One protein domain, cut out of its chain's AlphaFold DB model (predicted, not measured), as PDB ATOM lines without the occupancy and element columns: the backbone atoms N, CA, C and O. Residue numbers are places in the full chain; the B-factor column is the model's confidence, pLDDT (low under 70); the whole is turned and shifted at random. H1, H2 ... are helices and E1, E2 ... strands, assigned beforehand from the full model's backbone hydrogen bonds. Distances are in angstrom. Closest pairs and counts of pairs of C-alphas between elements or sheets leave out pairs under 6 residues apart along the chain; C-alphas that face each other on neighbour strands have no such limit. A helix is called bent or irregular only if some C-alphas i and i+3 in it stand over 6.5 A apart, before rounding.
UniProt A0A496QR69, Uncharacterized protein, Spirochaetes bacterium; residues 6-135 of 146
ATOM      1  N   ARG A   6     110.013 239.820  16.334       91.56
ATOM      2  CA  ARG A   6     110.604 239.273  17.560       91.56
ATOM      3  C   ARG A   6     110.903 237.796  17.314       91.56
ATOM      4  O   ARG A   6     110.094 237.109  16.692       91.56
ATOM      5  N   GLU A   7     112.038 237.315  17.797       93.25
ATOM      6  CA  GLU A   7     112.443 235.912  17.687       93.25
ATOM      7  C   GLU A   7     112.735 235.352  19.078       93.25
ATOM      8  O   GLU A   7     113.375 236.015  19.897       93.25
ATOM      9  N   ASP A   8     112.249 234.142  19.351       90.56
ATOM     10  CA  ASP A   8     112.628 233.395  20.543       90.56
ATOM     11  C   ASP A   8     113.952 232.656  20.275       90.56
ATOM     12  O   ASP A   8     113.991 231.751  19.436       90.56
ATOM     13  N   PRO A   9     115.040 232.993  20.990       86.75
ATOM     14  CA  PRO A   9     116.372 232.470  20.691       86.75
ATOM     15  C   PRO A   9     116.536 230.982  21.023       86.75
ATOM     16  O   PRO A   9     117.500 230.368  20.578       86.75
ATOM     17  N   ALA A  10     115.634 230.398  21.818       85.75
ATOM     18  CA  ALA A  10     115.713 228.992  22.200       85.75
ATOM     19  C   ALA A  10     115.117 228.068  21.127       85.75
ATOM     20  O   ALA A  10     115.572 226.938  20.963       85.75
ATOM     21  N   THR A  11     114.109 228.540  20.392       89.00
ATOM     22  CA  THR A  11     113.331 227.709  19.458       89.00
ATOM     23  C   THR A  11     113.399 228.178  18.003       89.00
ATOM     24  O   THR A  11     113.019 227.430  17.099       89.00
ATOM     25  N   GLY A  12     113.850 229.413  17.752       91.94
ATOM     26  CA  GLY A  12     113.757 230.060  16.438       91.94
ATOM     27  C   GLY A  12     112.312 230.356  16.018       91.94
ATOM     28  O   GLY A  12     112.024 230.508  14.827       91.94
ATOM     29  N   SER A  13     111.377 230.363  16.976       95.94
ATOM     30  CA  SER A  13     109.992 230.785  16.757       95.94
ATOM     31  C   SER A  13     109.932 232.301  16.617       95.94
ATOM     32  O   SER A  13     110.719 233.019  17.233       95.94
ATOM     33  N   THR A  14     108.992 232.812  15.825       95.69
ATOM     34  CA  THR A  14     108.923 234.249  15.518       95.69
ATOM     35  C   THR A  14     107.532 234.816  15.715       95.69
ATOM     36  O   THR A  14     106.532 234.136  15.490       95.69
ATOM     37  N   LEU A  15     107.484 236.089  16.091       95.50
ATOM     38  CA  LEU A  15     106.280 236.901  16.125       95.50
ATOM     39  C   LEU A  15     106.490 238.131  15.249       95.50
ATOM     40  O   LEU A  15     107.411 238.919  15.478       95.50
ATOM     41  N   GLU A  16     105.624 238.312  14.260       94.12
ATOM     42  CA  GLU A  16     105.650 239.469  13.369       94.12
ATOM     43  C   GLU A  16     104.294 240.177  13.336       94.12
ATOM     44  O   GLU A  16     103.241 239.542  13.357       94.12
ATOM     45  N   LEU A  17     104.324 241.508  13.246       90.06
ATOM     46  CA  LEU A  17     103.129 242.310  13.000       90.06
ATOM     47  C   LEU A  17     103.001 242.571  11.496       90.06
ATOM     48  O   LEU A  17     103.828 243.268  10.902       90.06
ATOM     49  N   ARG A  18     101.959 242.024  10.868       89.31
ATOM     50  CA  ARG A  18     101.703 242.164   9.429       89.31
ATOM     51  C   ARG A  18     100.262 242.596   9.197       89.31
ATOM     52  O   ARG A  18      99.332 241.895   9.570       89.31
ATOM     53  N   ASN A  19     100.076 243.755   8.569       87.56
ATOM     54  CA  ASN A  19      98.761 244.348   8.287       87.56
ATOM     55  C   ASN A  19      97.843 244.451   9.525       87.56
ATOM     56  O   ASN A  19      96.644 244.232   9.418       87.56
ATOM     57  N   GLY A  20      98.410 244.749  10.701       85.94
ATOM     58  CA  GLY A  20      97.662 244.827  11.963       85.94
ATOM     59  C   GLY A  20      97.410 243.481  12.654       85.94
ATOM     60  O   GLY A  20      96.835 243.466  13.736       85.94
ATOM     61  N   PHE A  21      97.866 242.366  12.077       85.56
ATOM     62  CA  PHE A  21      97.739 241.036  12.668       85.56
ATOM     63  C   PHE A  21      99.065 240.554  13.248       85.56
ATOM     64  O   PHE A  21     100.111 240.662  12.603       85.56
ATOM     65  N   HIS A  22      99.001 239.978  14.447       89.31
ATOM     66  CA  HIS A  22     100.091 239.200  15.019       89.31
ATOM     67  C   HIS A  22     100.146 237.836  14.333       89.31
ATOM     68  O   HIS A  22      99.196 237.060  14.400       89.31
ATOM     69  N   ILE A  23     101.256 237.552  13.656       92.44
ATOM     70  CA  ILE A  23     101.524 236.258  13.035       92.44
ATOM     71  C   ILE A  23     102.610 235.578  13.856       92.44
ATOM     72  O   ILE A  23     103.750 236.040  13.913       92.44
ATOM     73  N   LEU A  24     102.225 234.482  14.496       94.44
ATOM     74  CA  LEU A  24     103.085 233.685  15.350       94.44
ATOM     75  C   LEU A  24     103.476 232.402  14.607       94.44
ATOM     76  O   LEU A  24     102.620 231.596  14.253       94.44
ATOM     77  N   ASN A  25     104.772 232.216  14.362       95.06
ATOM     78  CA  ASN A  25     105.319 231.004  13.760       95.06
ATOM     79  C   ASN A  25     106.058 230.213  14.841       95.06
ATOM     80  O   ASN A  25     107.167 230.585  15.228       95.06
ATOM     81  N   LEU A  26     105.445 229.130  15.315       95.94
ATOM     82  CA  LEU A  26     105.968 228.293  16.396       95.94
ATOM     83  C   LEU A  26     106.698 227.065  15.852       95.94
ATOM     84  O   LEU A  26     106.288 226.480  14.847       95.94
ATOM     85  N   ARG A  27     107.780 226.661  16.520       93.88
ATOM     86  CA  ARG A  27     108.610 225.516  16.126       93.88
ATOM     87  C   ARG A  27     108.897 224.588  17.304       93.88
ATOM     88  O   ARG A  27     108.901 225.008  18.455       93.88
ATOM     89  N   GLY A  28     109.184 223.327  16.983       94.06
ATOM     90  CA  GLY A  28     109.581 222.306  17.953       94.06
ATOM     91  C   GLY A  28     108.424 221.463  18.492       94.06
ATOM     92  O   GLY A  28     107.338 221.400  17.903       94.06
ATOM     93  N   SER A  29     108.694 220.774  19.604       96.50
ATOM     94  CA  SER A  29     107.702 219.959  20.321       96.50
ATOM     95  C   SER A  29     106.589 220.832  20.928       96.50
ATOM     96  O   SER A  29     106.768 222.049  21.013       96.50
ATOM     97  N   PRO A  30     105.459 220.248  21.367       96.62
ATOM     98  CA  PRO A  30     104.363 221.008  21.976       96.62
ATOM     99  C   PRO A  30     104.819 221.935  23.104       96.62
ATOM    100  O   PRO A  30     104.529 223.130  23.069       96.62
ATOM    101  N   TYR A  31     105.655 221.429  24.016       96.31
ATOM    102  CA  TYR A  31     106.266 222.255  25.058       96.31
ATOM    103  C   TYR A  31     107.069 223.441  24.487       96.31
ATOM    104  O   TYR A  31     106.857 224.584  24.878       96.31
ATOM    105  N   HIS A  32     107.960 223.214  23.513       96.75
ATOM    106  CA  HIS A  32     108.765 224.298  22.926       96.75
ATOM    107  C   HIS A  32     107.902 225.369  22.249       96.75
ATOM    108  O   HIS A  32     108.174 226.561  22.399       96.75
ATOM    109  N   ARG A  33     106.845 224.955  21.539       96.62
ATOM    110  CA  ARG A  33     105.893 225.882  20.917       96.62
ATOM    111  C   ARG A  33     105.195 226.737  21.966       96.62
ATOM    112  O   ARG A  33     105.170 227.957  21.823       96.62
ATOM    113  N   GLY A  34     104.692 226.115  23.029       96.31
ATOM    114  CA  GLY A  34     104.011 226.817  24.112       96.31
ATOM    115  C   GLY A  34     104.930 227.780  24.858       96.31
ATOM    116  O   GLY A  34     104.575 228.936  25.081       96.31
ATOM    117  N   PHE A  35     106.160 227.361  25.148       96.50
ATOM    118  CA  PHE A  35     107.144 228.211  25.812       96.50
ATOM    119  C   PHE A  35     107.490 229.442  24.965       96.50
ATOM    120  O   PHE A  35     107.488 230.574  25.453       96.50
ATOM    121  N   ALA A  36     107.732 229.243  23.666       96.88
ATOM    122  CA  ALA A  36     108.010 230.337  22.746       96.88
ATOM    123  C   ALA A  36     106.808 231.278  22.582       96.88
ATOM    124  O   ALA A  36     106.983 232.496  22.575       96.88
ATOM    125  N   HIS A  37     105.592 230.731  22.506       95.81
ATOM    126  CA  HIS A  37     104.355 231.508  22.495       95.81
ATOM    127  C   HIS A  37     104.268 232.399  23.741       95.81
ATOM    128  O   HIS A  37     104.166 233.621  23.615       95.81
ATOM    129  N   GLY A  38     104.400 231.812  24.933       95.00
ATOM    130  CA  GLY A  38     104.329 232.547  26.192       95.00
ATOM    131  C   GLY A  38     105.402 233.629  26.326       95.00
ATOM    132  O   GLY A  38     105.130 234.686  26.884       95.00
ATOM    133  N   ARG A  39     106.605 233.423  25.776       95.00
ATOM    134  CA  ARG A  39     107.665 234.447  25.775       95.00
ATOM    135  C   ARG A  39     107.402 235.579  24.792       95.00
ATOM    136  O   ARG A  39     107.626 236.738  25.131       95.00
ATOM    137  N   LEU A  40     106.977 235.247  23.574       95.50
ATOM    138  CA  LEU A  40     106.800 236.220  22.498       95.50
ATOM    139  C   LEU A  40     105.579 237.121  22.713       95.50
ATOM    140  O   LEU A  40     105.619 238.266  22.272       95.50
ATOM    141  N   LEU A  41     104.538 236.614  23.381       94.00
ATOM    142  CA  LEU A  41     103.296 237.335  23.692       94.00
ATOM    143  C   LEU A  41     103.099 237.560  25.201       94.00
ATOM    144  O   LEU A  41     101.970 237.626  25.685       94.00
ATOM    145  N   LYS A  42     104.190 237.614  25.976       93.44
ATOM    146  CA  LYS A  42     104.113 237.652  27.444       93.44
ATOM    147  C   LYS A  42     103.268 238.814  27.957       93.44
ATOM    148  O   LYS A  42     102.433 238.616  28.833       93.44
ATOM    149  N   GLU A  43     103.506 240.008  27.430       91.81
ATOM    150  CA  GLU A  43     102.819 241.229  27.854       91.81
ATOM    151  C   GLU A  43     101.326 241.128  27.536       91.81
ATOM    152  O   GLU A  43     100.498 241.280  28.427       91.81
ATOM    153  N   GLU A  44     100.989 240.733  26.311       90.88
ATOM    154  CA  GLU A  44      99.619 240.591  25.831       90.88
ATOM    155  C   GLU A  44      98.840 239.526  26.626       90.88
ATOM    156  O   GLU A  44      97.670 239.717  26.965       90.88
ATOM    157  N   ILE A  45      99.491 238.409  26.971       90.38
ATOM    158  CA  ILE A  45      98.897 237.352  27.799       90.38
ATOM    159  C   ILE A  45      98.607 237.874  29.210       90.38
ATOM    160  O   ILE A  45      97.496 237.677  29.709       90.38
ATOM    161  N   LEU A  46      99.569 238.551  29.843       89.62
ATOM    162  CA  LEU A  46      99.400 239.087  31.196       89.62
ATOM    163  C   LEU A  46      98.346 240.203  31.240       89.62
ATOM    164  O   LEU A  46      97.505 240.208  32.138       89.62
ATOM    165  N   GLU A  47      98.332 241.096  30.250       89.06
ATOM    166  CA  GLU A  47      97.339 242.169  30.123       89.06
ATOM    167  C   GLU A  47      95.922 241.634  29.890       89.06
ATOM    168  O   GLU A  47      94.958 242.201  30.406       89.06
ATOM    169  N   SER A  48      95.775 240.521  29.160       83.88
ATOM    170  CA  SER A  48      94.461 239.909  28.914       83.88
ATOM    171  C   SER A  48      93.776 239.408  30.190       83.88
ATOM    172  O   SER A  48      92.549 239.318  30.236       83.88
ATOM    173  N   ASN A  49      94.565 239.042  31.209       80.44
ATOM    174  CA  ASN A  49      94.118 238.466  32.479       80.44
ATOM    175  C   ASN A  49      93.136 237.275  32.339       80.44
ATOM    176  O   ASN A  49      92.365 236.976  33.252       80.44
ATOM    177  N   ILE A  50      93.155 236.568  31.201       75.06
ATOM    178  CA  ILE A  50      92.237 235.452  30.913       75.06
ATOM    179  C   ILE A  50      92.444 234.309  31.909       75.06
ATOM    180  O   ILE A  50      91.467 233.776  32.429       75.06
ATOM    181  N   SER A  51      93.702 233.961  32.200       73.69
ATOM    182  CA  SER A  51      94.044 232.922  33.183       73.69
ATOM    183  C   SER A  51      93.550 233.302  34.583       73.69
ATOM    184  O   SER A  51      92.875 232.510  35.221       73.69
ATOM    185  N   GLY A  52      93.727 234.551  35.027       72.62
ATOM    186  CA  GLY A  52      93.191 234.997  36.319       72.62
ATOM    187  C   GLY A  52      91.657 235.013  36.380       72.62
ATOM    188  O   GLY A  52      91.072 234.678  37.409       72.62
ATOM    189  N   TYR A  53      90.989 235.382  35.282       70.38
ATOM    190  CA  TYR A  53      89.527 235.466  35.230       70.38
ATOM    191  C   TYR A  53      88.856 234.091  35.149       70.38
ATOM    192  O   TYR A  53      87.927 233.794  35.904       70.38
ATOM    193  N   TYR A  54      89.316 233.243  34.230       70.81
ATOM    194  CA  TYR A  54      88.707 231.939  33.984       70.81
ATOM    195  C   TYR A  54      89.322 230.817  34.818       70.81
ATOM    196  O   TYR A  54      88.642 229.823  35.074       70.81
ATOM    197  N   GLY A  55      90.551 231.011  35.298       69.94
ATOM    198  CA  GLY A  55      91.354 230.029  36.023       69.94
ATOM    199  C   GLY A  55      90.767 229.545  37.338       69.94
ATOM    200  O   GLY A  55      91.206 228.549  37.881       69.94
ATOM    201  N   ASN A  56      89.779 230.269  37.860       71.31
ATOM    202  CA  ASN A  56      89.057 229.924  39.078       71.31
ATOM    203  C   ASN A  56      87.553 230.185  38.928       71.31
ATOM    204  O   ASN A  56      86.830 230.358  39.917       71.31
ATOM    205  N   PHE A  57      87.060 230.253  37.688       71.88
ATOM    206  CA  PHE A  57      85.693 230.685  37.400       71.88
ATOM    207  C   PHE A  57      84.658 229.809  38.103       71.88
ATOM    208  O   PHE A  57      83.713 230.318  38.698       71.88
ATOM    209  N   HIS A  58      84.861 228.492  38.107       69.75
ATOM    210  CA  HIS A  58      83.962 227.540  38.755       69.75
ATOM    211  C   HIS A  58      83.869 227.774  40.277       69.75
ATOM    212  O   HIS A  58      82.780 227.726  40.853       69.75
ATOM    213  N   LEU A  59      84.994 228.094  40.927       70.31
ATOM    214  CA  LEU A  59      85.053 228.373  42.358       70.31
ATOM    215  C   LEU A  59      84.440 229.739  42.684       70.31
ATOM    216  O   LEU A  59      83.672 229.855  43.641       70.31
ATOM    217  N   ALA A  60      84.731 230.766  41.882       70.62
ATOM    218  CA  ALA A  60      84.108 232.085  41.996       70.62
ATOM    219  C   ALA A  60      82.582 232.002  41.818       70.62
ATOM    220  O   ALA A  60      81.807 232.613  42.561       70.62
ATOM    221  N   PHE A  61      82.144 231.168  40.884       68.88
ATOM    222  CA  PHE A  61      80.743 230.919  40.607       68.88
ATOM    223  C   PHE A  61      80.049 230.121  41.723       68.88
ATOM    224  O   PHE A  61      78.951 230.477  42.147       68.88
ATOM    225  N   TYR A  62      80.709 229.113  42.304       72.06
ATOM    226  CA  TYR A  62      80.218 228.471  43.526       72.06
ATOM    227  C   TYR A  62      80.091 229.485  44.668       72.06
ATOM    228  O   TYR A  62      79.026 229.589  45.274       72.06
ATOM    229  N   ARG A  63      81.139 230.275  44.930       72.44
ATOM    230  CA  ARG A  63      81.168 231.256  46.027       72.44
ATOM    231  C   ARG A  63      80.046 232.292  45.927       72.44
ATOM    232  O   ARG A  63      79.497 232.673  46.961       72.44
ATOM    233  N   SER A  64      79.686 232.701  44.712       70.00
ATOM    234  CA  SER A  64      78.599 233.651  44.436       70.00
ATOM    235  C   SER A  64      77.203 233.014  44.369       70.00
ATOM    236  O   SER A  64      76.201 233.727  44.370       70.00
ATOM    237  N   SER A  65      77.102 231.683  44.362       68.81
ATOM    238  CA  SER A  65      75.822 230.978  44.263       68.81
ATOM    239  C   SER A  65      75.030 230.943  45.575       68.81
ATOM    240  O   SER A  65      75.579 230.903  46.682       68.81
ATOM    241  N   ASP A  66      73.706 230.830  45.458       74.88
ATOM    242  CA  ASP A  66      72.822 230.577  46.603       74.88
ATOM    243  C   ASP A  66      73.101 229.233  47.293       74.88
ATOM    244  O   ASP A  66      72.799 229.068  48.478       74.88
ATOM    245  N   LEU A  67      73.709 228.281  46.578       72.69
ATOM    246  CA  LEU A  67      74.142 227.006  47.142       72.69
ATOM    247  C   LEU A  67      75.209 227.224  48.222       72.69
ATOM    248  O   LEU A  67      75.084 226.681  49.318       72.69
ATOM    249  N   ASN A  68      76.216 228.061  47.960       78.62
ATOM    250  CA  ASN A  68      77.251 228.387  48.943       78.62
ATOM    251  C   ASN A  68      76.674 229.125  50.163       78.62
ATOM    252  O   ASN A  68      77.020 228.804  51.302       78.62
ATOM    253  N   LYS A  69      75.722 230.047  49.952       78.31
ATOM    254  CA  LYS A  69      75.033 230.752  51.051       78.31
ATOM    255  C   LYS A  69      74.304 229.781  51.988       78.31
ATOM    256  O   LYS A  69      74.356 229.954  53.203       78.31
ATOM    257  N   LYS A  70      73.672 228.746  51.425       80.44
ATOM    258  CA  LYS A  70      72.921 227.710  52.160       80.44
ATOM    259  C   LYS A  70      73.800 226.576  52.696       80.44
ATOM    260  O   LYS A  70      73.350 225.812  53.543       80.44
ATOM    261  N   THR A  71      75.042 226.470  52.226       81.31
ATOM    262  CA  THR A  71      76.003 225.470  52.698       81.31
ATOM    263  C   THR A  71      76.553 225.880  54.075       81.31
ATOM    264  O   THR A  71      77.027 227.018  54.221       81.31
ATOM    265  N   PRO A  72      76.543 224.981  55.083       85.75
ATOM    266  CA  PRO A  72      77.193 225.212  56.372       85.75
ATOM    267  C   PRO A  72      78.666 225.600  56.208       85.75
ATOM    268  O   PRO A  72      79.374 225.009  55.396       85.75
ATOM    269  N   SER A  73      79.149 226.569  56.990       85.19
ATOM    270  CA  SER A  73      80.487 227.163  56.816       85.19
ATOM    271  C   SER A  73      81.626 226.141  56.791       85.19
ATOM    272  O   SER A  73      82.542 226.283  55.987       85.19
ATOM    273  N   PHE A  74      81.535 225.085  57.603       86.69
ATOM    274  CA  PHE A  74      82.540 224.021  57.674       86.69
ATOM    275  C   PHE A  74      82.600 223.128  56.423       86.69
ATOM    276  O   PHE A  74      83.615 222.481  56.199       86.69
ATOM    277  N   LEU A  75      81.547 223.106  55.593       84.00
ATOM    278  CA  LEU A  75      81.486 222.317  54.354       84.00
ATOM    279  C   LEU A  75      81.810 223.130  53.100       84.00
ATOM    280  O   LEU A  75      82.057 222.540  52.052       84.00
ATOM    281  N   ARG A  76      81.802 224.467  53.175       80.31
ATOM    282  CA  ARG A  76      81.953 225.334  51.991       80.31
ATOM    283  C   ARG A  76      83.243 225.060  51.226       80.31
ATOM    284  O   ARG A  76      83.214 224.958  50.004       80.31
ATOM    285  N   ASN A  77      84.352 224.896  51.943       78.88
ATOM    286  CA  ASN A  77      85.645 224.619  51.321       78.88
ATOM    287  C   ASN A  77      85.658 223.230  50.673       78.88
ATOM    288  O   ASN A  77      85.994 223.114  49.501       78.88
ATOM    289  N   THR A  78      85.176 222.205  51.381       83.25
ATOM    290  CA  THR A  78      85.108 220.829  50.868       83.25
ATOM    291  C   THR A  78      84.213 220.710  49.636       83.25
ATOM    292  O   THR A  78      84.572 220.041  48.676       83.25
ATOM    293  N   ILE A  79      83.052 221.375  49.613       78.06
ATOM    294  CA  ILE A  79      82.183 221.379  48.426       78.06
ATOM    295  C   ILE A  79      82.853 222.124  47.268       78.06
ATOM    296  O   ILE A  79      82.772 221.658  46.135       78.06
ATOM    297  N   GLY A  80      83.541 223.237  47.539       74.75
ATOM    298  CA  GLY A  80      84.346 223.936  46.536       74.75
ATOM    299  C   GLY A  80      85.406 223.029  45.905       74.75
ATOM    300  O   GLY A  80      85.495 222.955  44.683       74.75
ATOM    301  N   GLU A  81      86.139 222.273  46.723       75.00
ATOM    302  CA  GLU A  81      87.142 221.299  46.273       75.00
ATOM    303  C   GLU A  81      86.524 220.134  45.490       75.00
ATOM    304  O   GLU A  81      87.076 219.707  44.480       75.00
ATOM    305  N   ILE A  82      85.354 219.635  45.903       77.69
ATOM    306  CA  ILE A  82      84.628 218.590  45.165       77.69
ATOM    307  C   ILE A  82      84.186 219.110  43.800       77.69
ATOM    308  O   ILE A  82      84.334 218.404  42.806       77.69
ATOM    309  N   LEU A  83      83.653 220.333  43.729       71.75
ATOM    310  CA  LEU A  83      83.279 220.951  42.460       71.75
ATOM    311  C   LEU A  83      84.509 221.138  41.573       71.75
ATOM    312  O   LEU A  83      84.443 220.800  40.395       71.75
ATOM    313  N   GLN A  84      85.639 221.572  42.136       70.00
ATOM    314  CA  GLN A  84      86.898 221.572  41.403       70.00
ATOM    315  C   GLN A  84      87.223 220.155  40.920       70.00
ATOM    316  O   GLN A  84      87.414 219.951  39.740       70.00
ATOM    317  N   TRP A  85      87.176 219.111  41.739       70.12
ATOM    318  CA  TRP A  85      87.461 217.758  41.246       70.12
ATOM    319  C   TRP A  85      86.499 217.293  40.133       70.12
ATOM    320  O   TRP A  85      86.932 216.721  39.134       70.12
ATOM    321  N   TRP A  86      85.204 217.579  40.253       67.31
ATOM    322  CA  TRP A  86      84.180 217.166  39.287       67.31
ATOM    323  C   TRP A  86      84.257 217.903  37.957       67.31
ATOM    324  O   TRP A  86      84.027 217.293  36.918       67.31
ATOM    325  N   TYR A  87      84.542 219.202  37.989       61.72
ATOM    326  CA  TYR A  87      84.553 220.062  36.806       61.72
ATOM    327  C   TYR A  87      85.957 220.284  36.254       61.72
ATOM    328  O   TYR A  87      86.098 220.486  35.053       61.72
ATOM    329  N   TYR A  88      86.977 220.138  37.102       55.66
ATOM    330  CA  TYR A  88      88.382 220.389  36.809       55.66
ATOM    331  C   TYR A  88      89.255 219.152  36.575       55.66
ATOM    332  O   TYR A  88      90.195 219.192  35.787       55.66
ATOM    333  N   SER A  89      88.916 217.996  37.150       57.75
ATOM    334  CA  SER A  89      89.548 216.739  36.726       57.75
ATOM    335  C   SER A  89      89.193 216.318  35.280       57.75
ATOM    336  O   SER A  89      90.025 215.671  34.645       57.75
ATOM    337  N   PRO A  90      88.016 216.654  34.709       62.41
ATOM    338  CA  PRO A  90      87.716 216.415  33.299       62.41
ATOM    339  C   PRO A  90      88.625 217.143  32.298       62.41
ATOM    340  O   PRO A  90      89.120 216.450  31.424       62.41
ATOM    341  N   PRO A  91      88.890 218.463  32.349       59.53
ATOM    342  CA  PRO A  91      89.674 219.136  31.309       59.53
ATOM    343  C   PRO A  91      91.101 218.589  31.159       59.53
ATOM    344  O   PRO A  91      91.526 218.355  30.034       59.53
ATOM    345  N   GLU A  92      91.805 218.249  32.243       64.94
ATOM    346  CA  GLU A  92      93.106 217.552  32.156       64.94
ATOM    347  C   GLU A  92      93.009 216.144  31.534       64.94
ATOM    348  O   GLU A  92      93.962 215.658  30.918       64.94
ATOM    349  N   LYS A  93      91.863 215.474  31.695       67.00
ATOM    350  CA  LYS A  93      91.583 214.140  31.137       67.00
ATOM    351  C   LYS A  93      91.020 214.182  29.713       67.00
ATOM    352  O   LYS A  93      91.085 213.177  29.014       67.00
ATOM    353  N   LEU A  94      90.427 215.304  29.312       69.81
ATOM    354  CA  LEU A  94      89.776 215.508  28.016       69.81
ATOM    355  C   LEU A  94      90.690 216.236  27.023       69.81
ATOM    356  O   LEU A  94      90.481 216.126  25.816       69.81
ATOM    357  N   CYS A  95      91.699 216.962  27.508       76.75
ATOM    358  CA  CYS A  95      92.728 217.553  26.667       76.75
ATOM    359  C   CYS A  95      93.723 216.505  26.177       76.75
ATOM    360  O   CYS A  95      94.194 215.660  26.938       76.75
ATOM    361  N   LEU A  96      94.100 216.631  24.905       86.75
ATOM    362  CA  LEU A  96      95.234 215.902  24.347       86.75
ATOM    363  C   LEU A  96      96.505 216.246  25.138       86.75
ATOM    364  O   LEU A  96      96.680 217.391  25.562       86.75
ATOM    365  N   GLU A  97      97.405 215.272  25.305       88.75
ATOM    366  CA  GLU A  97      98.687 215.480  26.001       88.75
ATOM    367  C   GLU A  97      99.481 216.640  25.392       88.75
ATOM    368  O   GLU A  97      99.968 217.499  26.119       88.75
ATOM    369  N   GLU A  98      99.502 216.745  24.061       90.88
ATOM    370  CA  GLU A  98     100.173 217.847  23.362       90.88
ATOM    371  C   GLU A  98      99.600 219.219  23.744       90.88
ATOM    372  O   GLU A  98     100.350 220.171  23.940       90.88
ATOM    373  N   THR A  99      98.275 219.332  23.889       89.25
ATOM    374  CA  THR A  99      97.628 220.583  24.307       89.25
ATOM    375  C   THR A  99      98.001 220.934  25.739       89.25
ATOM    376  O   THR A  99      98.266 222.098  26.028       89.25
ATOM    377  N   LYS A 100      98.056 219.943  26.635       90.50
ATOM    378  CA  LYS A 100      98.486 220.167  28.018       90.50
ATOM    379  C   LYS A 100      99.921 220.662  28.056       90.50
ATOM    380  O   LYS A 100     100.166 221.710  28.641       90.50
ATOM    381  N   GLU A 101     100.838 219.956  27.401       94.31
ATOM    382  CA  GLU A 101     102.243 220.361  27.323       94.31
ATOM    383  C   GLU A 101     102.396 221.793  26.803       94.31
ATOM    384  O   GLU A 101     103.140 222.582  27.381       94.31
ATOM    385  N   GLU A 102     101.672 222.143  25.739       94.88
ATOM    386  CA  GLU A 102     101.732 223.475  25.145       94.88
ATOM    387  C   GLU A 102     101.190 224.551  26.106       94.88
ATOM    388  O   GLU A 102     101.824 225.590  26.290       94.88
ATOM    389  N   VAL A 103     100.071 224.299  26.790       92.62
ATOM    390  CA  VAL A 103      99.478 225.251  27.746       92.62
ATOM    391  C   VAL A 103     100.330 225.415  29.009       92.62
ATOM    392  O   VAL A 103     100.550 226.543  29.452       92.62
ATOM    393  N   PHE A 104     100.856 224.322  29.566       93.69
ATOM    394  CA  PHE A 104     101.775 224.386  30.704       93.69
ATOM    395  C   PHE A 104     103.048 225.153  30.342       93.69
ATOM    396  O   PHE A 104     103.490 226.000  31.111       93.69
ATOM    397  N   ALA A 105     103.584 224.956  29.139       96.06
ATOM    398  CA  ALA A 105     104.756 225.696  28.693       96.06
ATOM    399  C   ALA A 105     104.492 227.203  28.512       96.06
ATOM    400  O   ALA A 105     105.370 228.023  28.793       96.06
ATOM    401  N   VAL A 106     103.284 227.594  28.081       95.44
ATOM    402  CA  VAL A 106     102.868 229.010  28.073       95.44
ATOM    403  C   VAL A 106     102.863 229.573  29.494       95.44
ATOM    404  O   VAL A 106     103.368 230.679  29.717       95.44
ATOM    405  N   ALA A 107     102.316 228.827  30.457       94.31
ATOM    406  CA  ALA A 107     102.281 229.233  31.858       94.31
ATOM    407  C   ALA A 107     103.697 229.402  32.432       94.31
ATOM    408  O   ALA A 107     104.003 230.458  32.985       94.31
ATOM    409  N   ASP A 108     104.593 228.444  32.179       96.12
ATOM    410  CA  ASP A 108     106.003 228.507  32.583       96.12
ATOM    411  C   ASP A 108     106.702 229.765  32.039       96.12
ATOM    412  O   ASP A 108     107.385 230.488  32.768       96.12
ATOM    413  N   ALA A 109     106.513 230.074  30.753       95.44
ATOM    414  CA  ALA A 109     107.124 231.238  30.110       95.44
ATOM    415  C   ALA A 109     106.588 232.583  30.642       95.44
ATOM    416  O   ALA A 109     107.313 233.587  30.745       95.44
ATOM    417  N   THR A 110     105.303 232.619  30.980       94.00
ATOM    418  CA  THR A 110     104.615 233.828  31.451       94.00
ATOM    419  C   THR A 110     104.748 234.021  32.962       94.00
ATOM    420  O   THR A 110     104.721 235.164  33.418       94.00
ATOM    421  N   GLY A 111     105.036 232.955  33.715       93.25
ATOM    422  CA  GLY A 111     105.056 232.938  35.180       93.25
ATOM    423  C   GLY A 111     103.663 232.794  35.799       93.25
ATOM    424  O   GLY A 111     103.465 233.197  36.943       93.25
ATOM    425  N   LEU A 112     102.697 232.286  35.032       91.75
ATOM    426  CA  LEU A 112     101.340 232.008  35.497       91.75
ATOM    427  C   LEU A 112     101.259 230.616  36.124       91.75
ATOM    428  O   LEU A 112     102.096 229.752  35.865       91.75
ATOM    429  N   ASP A 113     100.216 230.381  36.918       90.31
ATOM    430  CA  ASP A 113      99.917 229.033  37.385       90.31
ATOM    431  C   ASP A 113      99.427 228.174  36.207       90.31
ATOM    432  O   ASP A 113      98.527 228.555  35.448       90.31
ATOM    433  N   GLY A 114     100.065 227.019  36.011       88.06
ATOM    434  CA  GLY A 114      99.770 226.133  34.887       88.06
ATOM    435  C   GLY A 114      98.371 225.536  34.950       88.06
ATOM    436  O   GLY A 114      97.715 225.392  33.916       88.06
ATOM    437  N   LYS A 115      97.888 225.253  36.161       83.25
ATOM    438  CA  LYS A 115      96.562 224.699  36.387       83.25
ATOM    439  C   LYS A 115      95.499 225.743  36.061       83.25
ATOM    440  O   LYS A 115      94.606 225.441  35.274       83.25
ATOM    441  N   ASP A 116      95.649 226.967  36.557       82.81
ATOM    442  CA  ASP A 116      94.743 228.086  36.263       82.81
ATOM    443  C   ASP A 116      94.767 228.463  34.768       82.81
ATOM    444  O   ASP A 116      93.758 228.837  34.165       82.81
ATOM    445  N   THR A 117      95.918 228.313  34.112       86.62
ATOM    446  CA  THR A 117      96.047 228.592  32.675       86.62
ATOM    447  C   THR A 117      95.351 227.524  31.830       86.62
ATOM    448  O   THR A 117      94.662 227.856  30.861       86.62
ATOM    449  N   LEU A 118      95.455 226.251  32.218       84.69
ATOM    450  CA  LEU A 118      94.685 225.165  31.612       84.69
ATOM    451  C   LEU A 118      93.178 225.321  31.874       84.69
ATOM    452  O   LEU A 118      92.377 225.066  30.967       84.69
ATOM    453  N   GLU A 119      92.799 225.842  33.048       78.25
ATOM    454  CA  GLU A 119      91.418 226.202  33.407       78.25
ATOM    455  C   GLU A 119      90.886 227.235  32.438       78.25
ATOM    456  O   GLU A 119      89.830 227.045  31.839       78.25
ATOM    457  N   GLY A 120      91.636 228.318  32.258       76.19
ATOM    458  CA  GLY A 120      91.228 229.408  31.391       76.19
ATOM    459  C   GLY A 120      91.158 229.014  29.921       76.19
ATOM    460  O   GLY A 120      90.231 229.422  29.219       76.19
ATOM    461  N   ASN A 121      92.093 228.182  29.459       78.62
ATOM    462  CA  ASN A 121      92.136 227.730  28.072       78.62
ATOM    463  C   ASN A 121      90.947 226.820  27.723       78.62
ATOM    464  O   ASN A 121      90.300 227.001  26.694       78.62
ATOM    465  N   THR A 122      90.627 225.870  28.601       73.00
ATOM    466  CA  THR A 122      89.602 224.846  28.343       73.00
ATOM    467  C   THR A 122      88.214 225.271  28.824       73.00
ATOM    468  O   THR A 122      87.195 224.981  28.195       73.00
ATOM    469  N   GLY A 123      88.155 226.008  29.926       63.00
ATOM    470  CA  GLY A 123      86.934 226.323  30.652       63.00
ATOM    471  C   GLY A 123      85.947 227.212  29.906       63.00
ATOM    472  O   GLY A 123      84.740 227.109  30.133       63.00
ATOM    473  N   THR A 124      86.424 228.031  28.969       57.91
ATOM    474  CA  THR A 124      85.572 228.894  28.133       57.91
ATOM    475  C   THR A 124      84.580 228.092  27.280       57.91
ATOM    476  O   THR A 124      83.444 228.530  27.099       57.91
ATOM    477  N   GLY A 125      84.954 226.889  26.826       55.09
ATOM    478  CA  GLY A 125      84.069 225.988  26.079       55.09
ATOM    479  C   GLY A 125      83.182 225.101  26.962       55.09
ATOM    480  O   GLY A 125      82.045 224.804  26.596       55.09
ATOM    481  N   TYR A 126      83.674 224.698  28.139       56.16
ATOM    482  CA  TYR A 126      83.004 223.708  28.993       56.16
ATOM    483  C   TYR A 126      82.083 224.311  30.065       56.16
ATOM    484  O   TYR A 126      81.057 223.711  30.388       56.16
ATOM    485  N   TYR A 127      82.395 225.489  30.616       56.16
ATOM    486  CA  TYR A 127      81.661 226.044  31.766       56.16
ATOM    487  C   TYR A 127      80.498 226.966  31.392       56.16
ATOM    488  O   TYR A 127      79.596 227.166  32.210       56.16
ATOM    489  N   GLY A 128      80.463 227.482  30.158       51.66
ATOM    490  CA  GLY A 128      79.434 228.433  29.725       51.66
ATOM    491  C   GLY A 128      78.001 227.877  29.778       51.66
ATOM    492  O   GLY A 128      77.066 228.600  30.132       51.66
ATOM    493  N   ALA A 129      77.813 226.584  29.491       48.56
ATOM    494  CA  ALA A 129      76.483 225.972  29.362       48.56
ATOM    495  C   ALA A 129      75.972 225.195  30.602       48.56
ATOM    496  O   ALA A 129      74.782 225.311  30.913       48.56
ATOM    497  N   PRO A 130      76.789 224.411  31.338       49.16
ATOM    498  CA  PRO A 130      76.312 223.646  32.498       49.16
ATOM    499  C   PRO A 130      76.293 224.469  33.793       49.16
ATOM    500  O   PRO A 130      75.336 224.372  34.564       49.16
ATOM    501  N   GLY A 131      77.307 225.317  34.014       48.69
ATOM    502  CA  GLY A 131      77.411 226.151  35.215       48.69
ATOM    503  C   GLY A 131      76.221 227.102  35.337       48.69
ATOM    504  O   GLY A 131      75.496 227.078  36.332       48.69
ATOM    505  N   SER A 132      75.929 227.842  34.267       49.97
ATOM    506  CA  SER A 132      74.806 228.789  34.195       49.97
ATOM    507  C   SER A 132      73.422 228.162  34.445       49.97
ATOM    508  O   SER A 132      72.494 228.869  34.845       49.97
ATOM    509  N   ARG A 133      73.267 226.842  34.253       46.59
ATOM    510  CA  ARG A 133      72.028 226.098  34.548       46.59
ATOM    511  C   ARG A 133      71.947 225.566  35.979       46.59
ATOM    512  O   ARG A 133      70.850 225.563  36.537       46.59
ATOM    513  N   LEU A 134      73.056 225.093  36.553       47.19
ATOM    514  CA  LEU A 134      73.059 224.383  37.839       47.19
ATOM    515  C   LEU A 134      73.088 225.326  39.052       47.19
ATOM    516  O   LEU A 134      72.468 225.047  40.076       47.19
ATOM    517  N   LEU A 135      73.788 226.453  38.935       50.59
ATOM    518  CA  LEU A 135      73.908 227.441  40.001       50.59
ATOM    519  C   LEU A 135      73.237 228.724  39.507       50.59
ATOM    520  O   LEU A 135      73.835 229.542  38.817       50.59
TER     521      LEU A 135
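What this domain is: This is residues 6 to 135 of the 146 residues of an uncharacterized protein of Spirochaetes bacterium (UniProt A0A496QR69). A small three-stranded sheet, E1 E2 E3, makes one end of a long, loose domain; H1 covers one of its faces, and H7 packs side by side with H1 on the side away from the sheet. From there the short helices H2, H3, H4 and H5 lead to the far end, the long H6 runs back, and H8 lies in the middle of the length, packed on H3, H6 and H7. The printed part has 130 residues, with three named strands followed by nine named helices; the class is mostly helix, and the sheet, in the order E1 E2 E3, is antiparallel. It is loose, with a radius of gyration of the C-alphas of 17.4 A and spans of 54 by 29 by 24 A.

How they stand to each other: E1, residues 6 to 8, E2, residues 13 to 18, and E3, residues 21 to 25, form a meander, each strand the antiparallel neighbour of the one before. N 8 and O 13 are 2.8 A apart in the hairpin E1 and E2, and N 16 and O 23 3.0 A in the hairpin E2 and E3. H1, residues 30 to 40, is on the sheet in two layers, a helix on one face, at a height over the sheet of 7.1 A; it lies over E2, slantwise at 46 degrees on the local plane. H1 touches H7, residues 97 to 110, at a shallow tilt of 27 degrees, the same way; the closest C-alphas are Gly 34 and Glu 102, 4.2 A. H2, residues 42 to 48, touches residues 109 to 110 of H7 alone, C-alphas 42 and 110 being closest at 5.6 A. H3, residues 50 to 54, touches H8, residues 114 to 126, with C-alphas 54 and 120 closest at 4.4 A. H4, residues 57 to 64, touches residues 80 to 87 alone of H6, residues 73 to 94, at a shallow tilt of 21 degrees, opposite ways; C-alphas 59 and 80 are closest at 6.1 A. H5, residues 66 to 70, is close to H6 but not clearly touching, with C-alphas 68 and 76 closest at 6.4 A. H8 touches H7 at a steep tilt of 56 degrees, C-alphas 104 and 114 being closest at 5.0 A. H8 with residues 118 to 123 touches residues 88 to 92 of H6, about perpendicular at 79 degrees; C-alphas 91 and 122 are closest at 6.4 A. H9, residues 131 to 134, is close to H4 but not clearly touching, with C-alphas 58 and 131 closest at 7.6 A. Every O i to N i+4 pair is within hydrogen-bond range in H1, H2, H3, H4, H5 and H7, against 13 of 18 in H6 and 6 of 9 in H8; H9 is too short for such a pair.

Where its parts are: E1 begins at C-alpha 6, (110.604, 239.273, 17.560). From first to last C-alpha E2 measures 15.9 A, H1 15.4 A, H6 32.4 A, H7 20.0 A and H8 17.9 A. H6 is irregular, C-alphas 74 and 77 being 7.1 A apart, and H8 only just, C-alphas 121 and 124 being 6.7 A apart. H9 ends at C-alpha 134, (73.059, 224.383, 37.839).

The domain as a whole: The C-alphas of Asn 19 and Pro 72, the two farthest apart, are 56.1 A from each other. The printed part has no cut, and each link between named elements is tight. The mean pLDDT of the printed part is 80.7; 26 residues are under 70, among them 86 to 94 and 123 to 135.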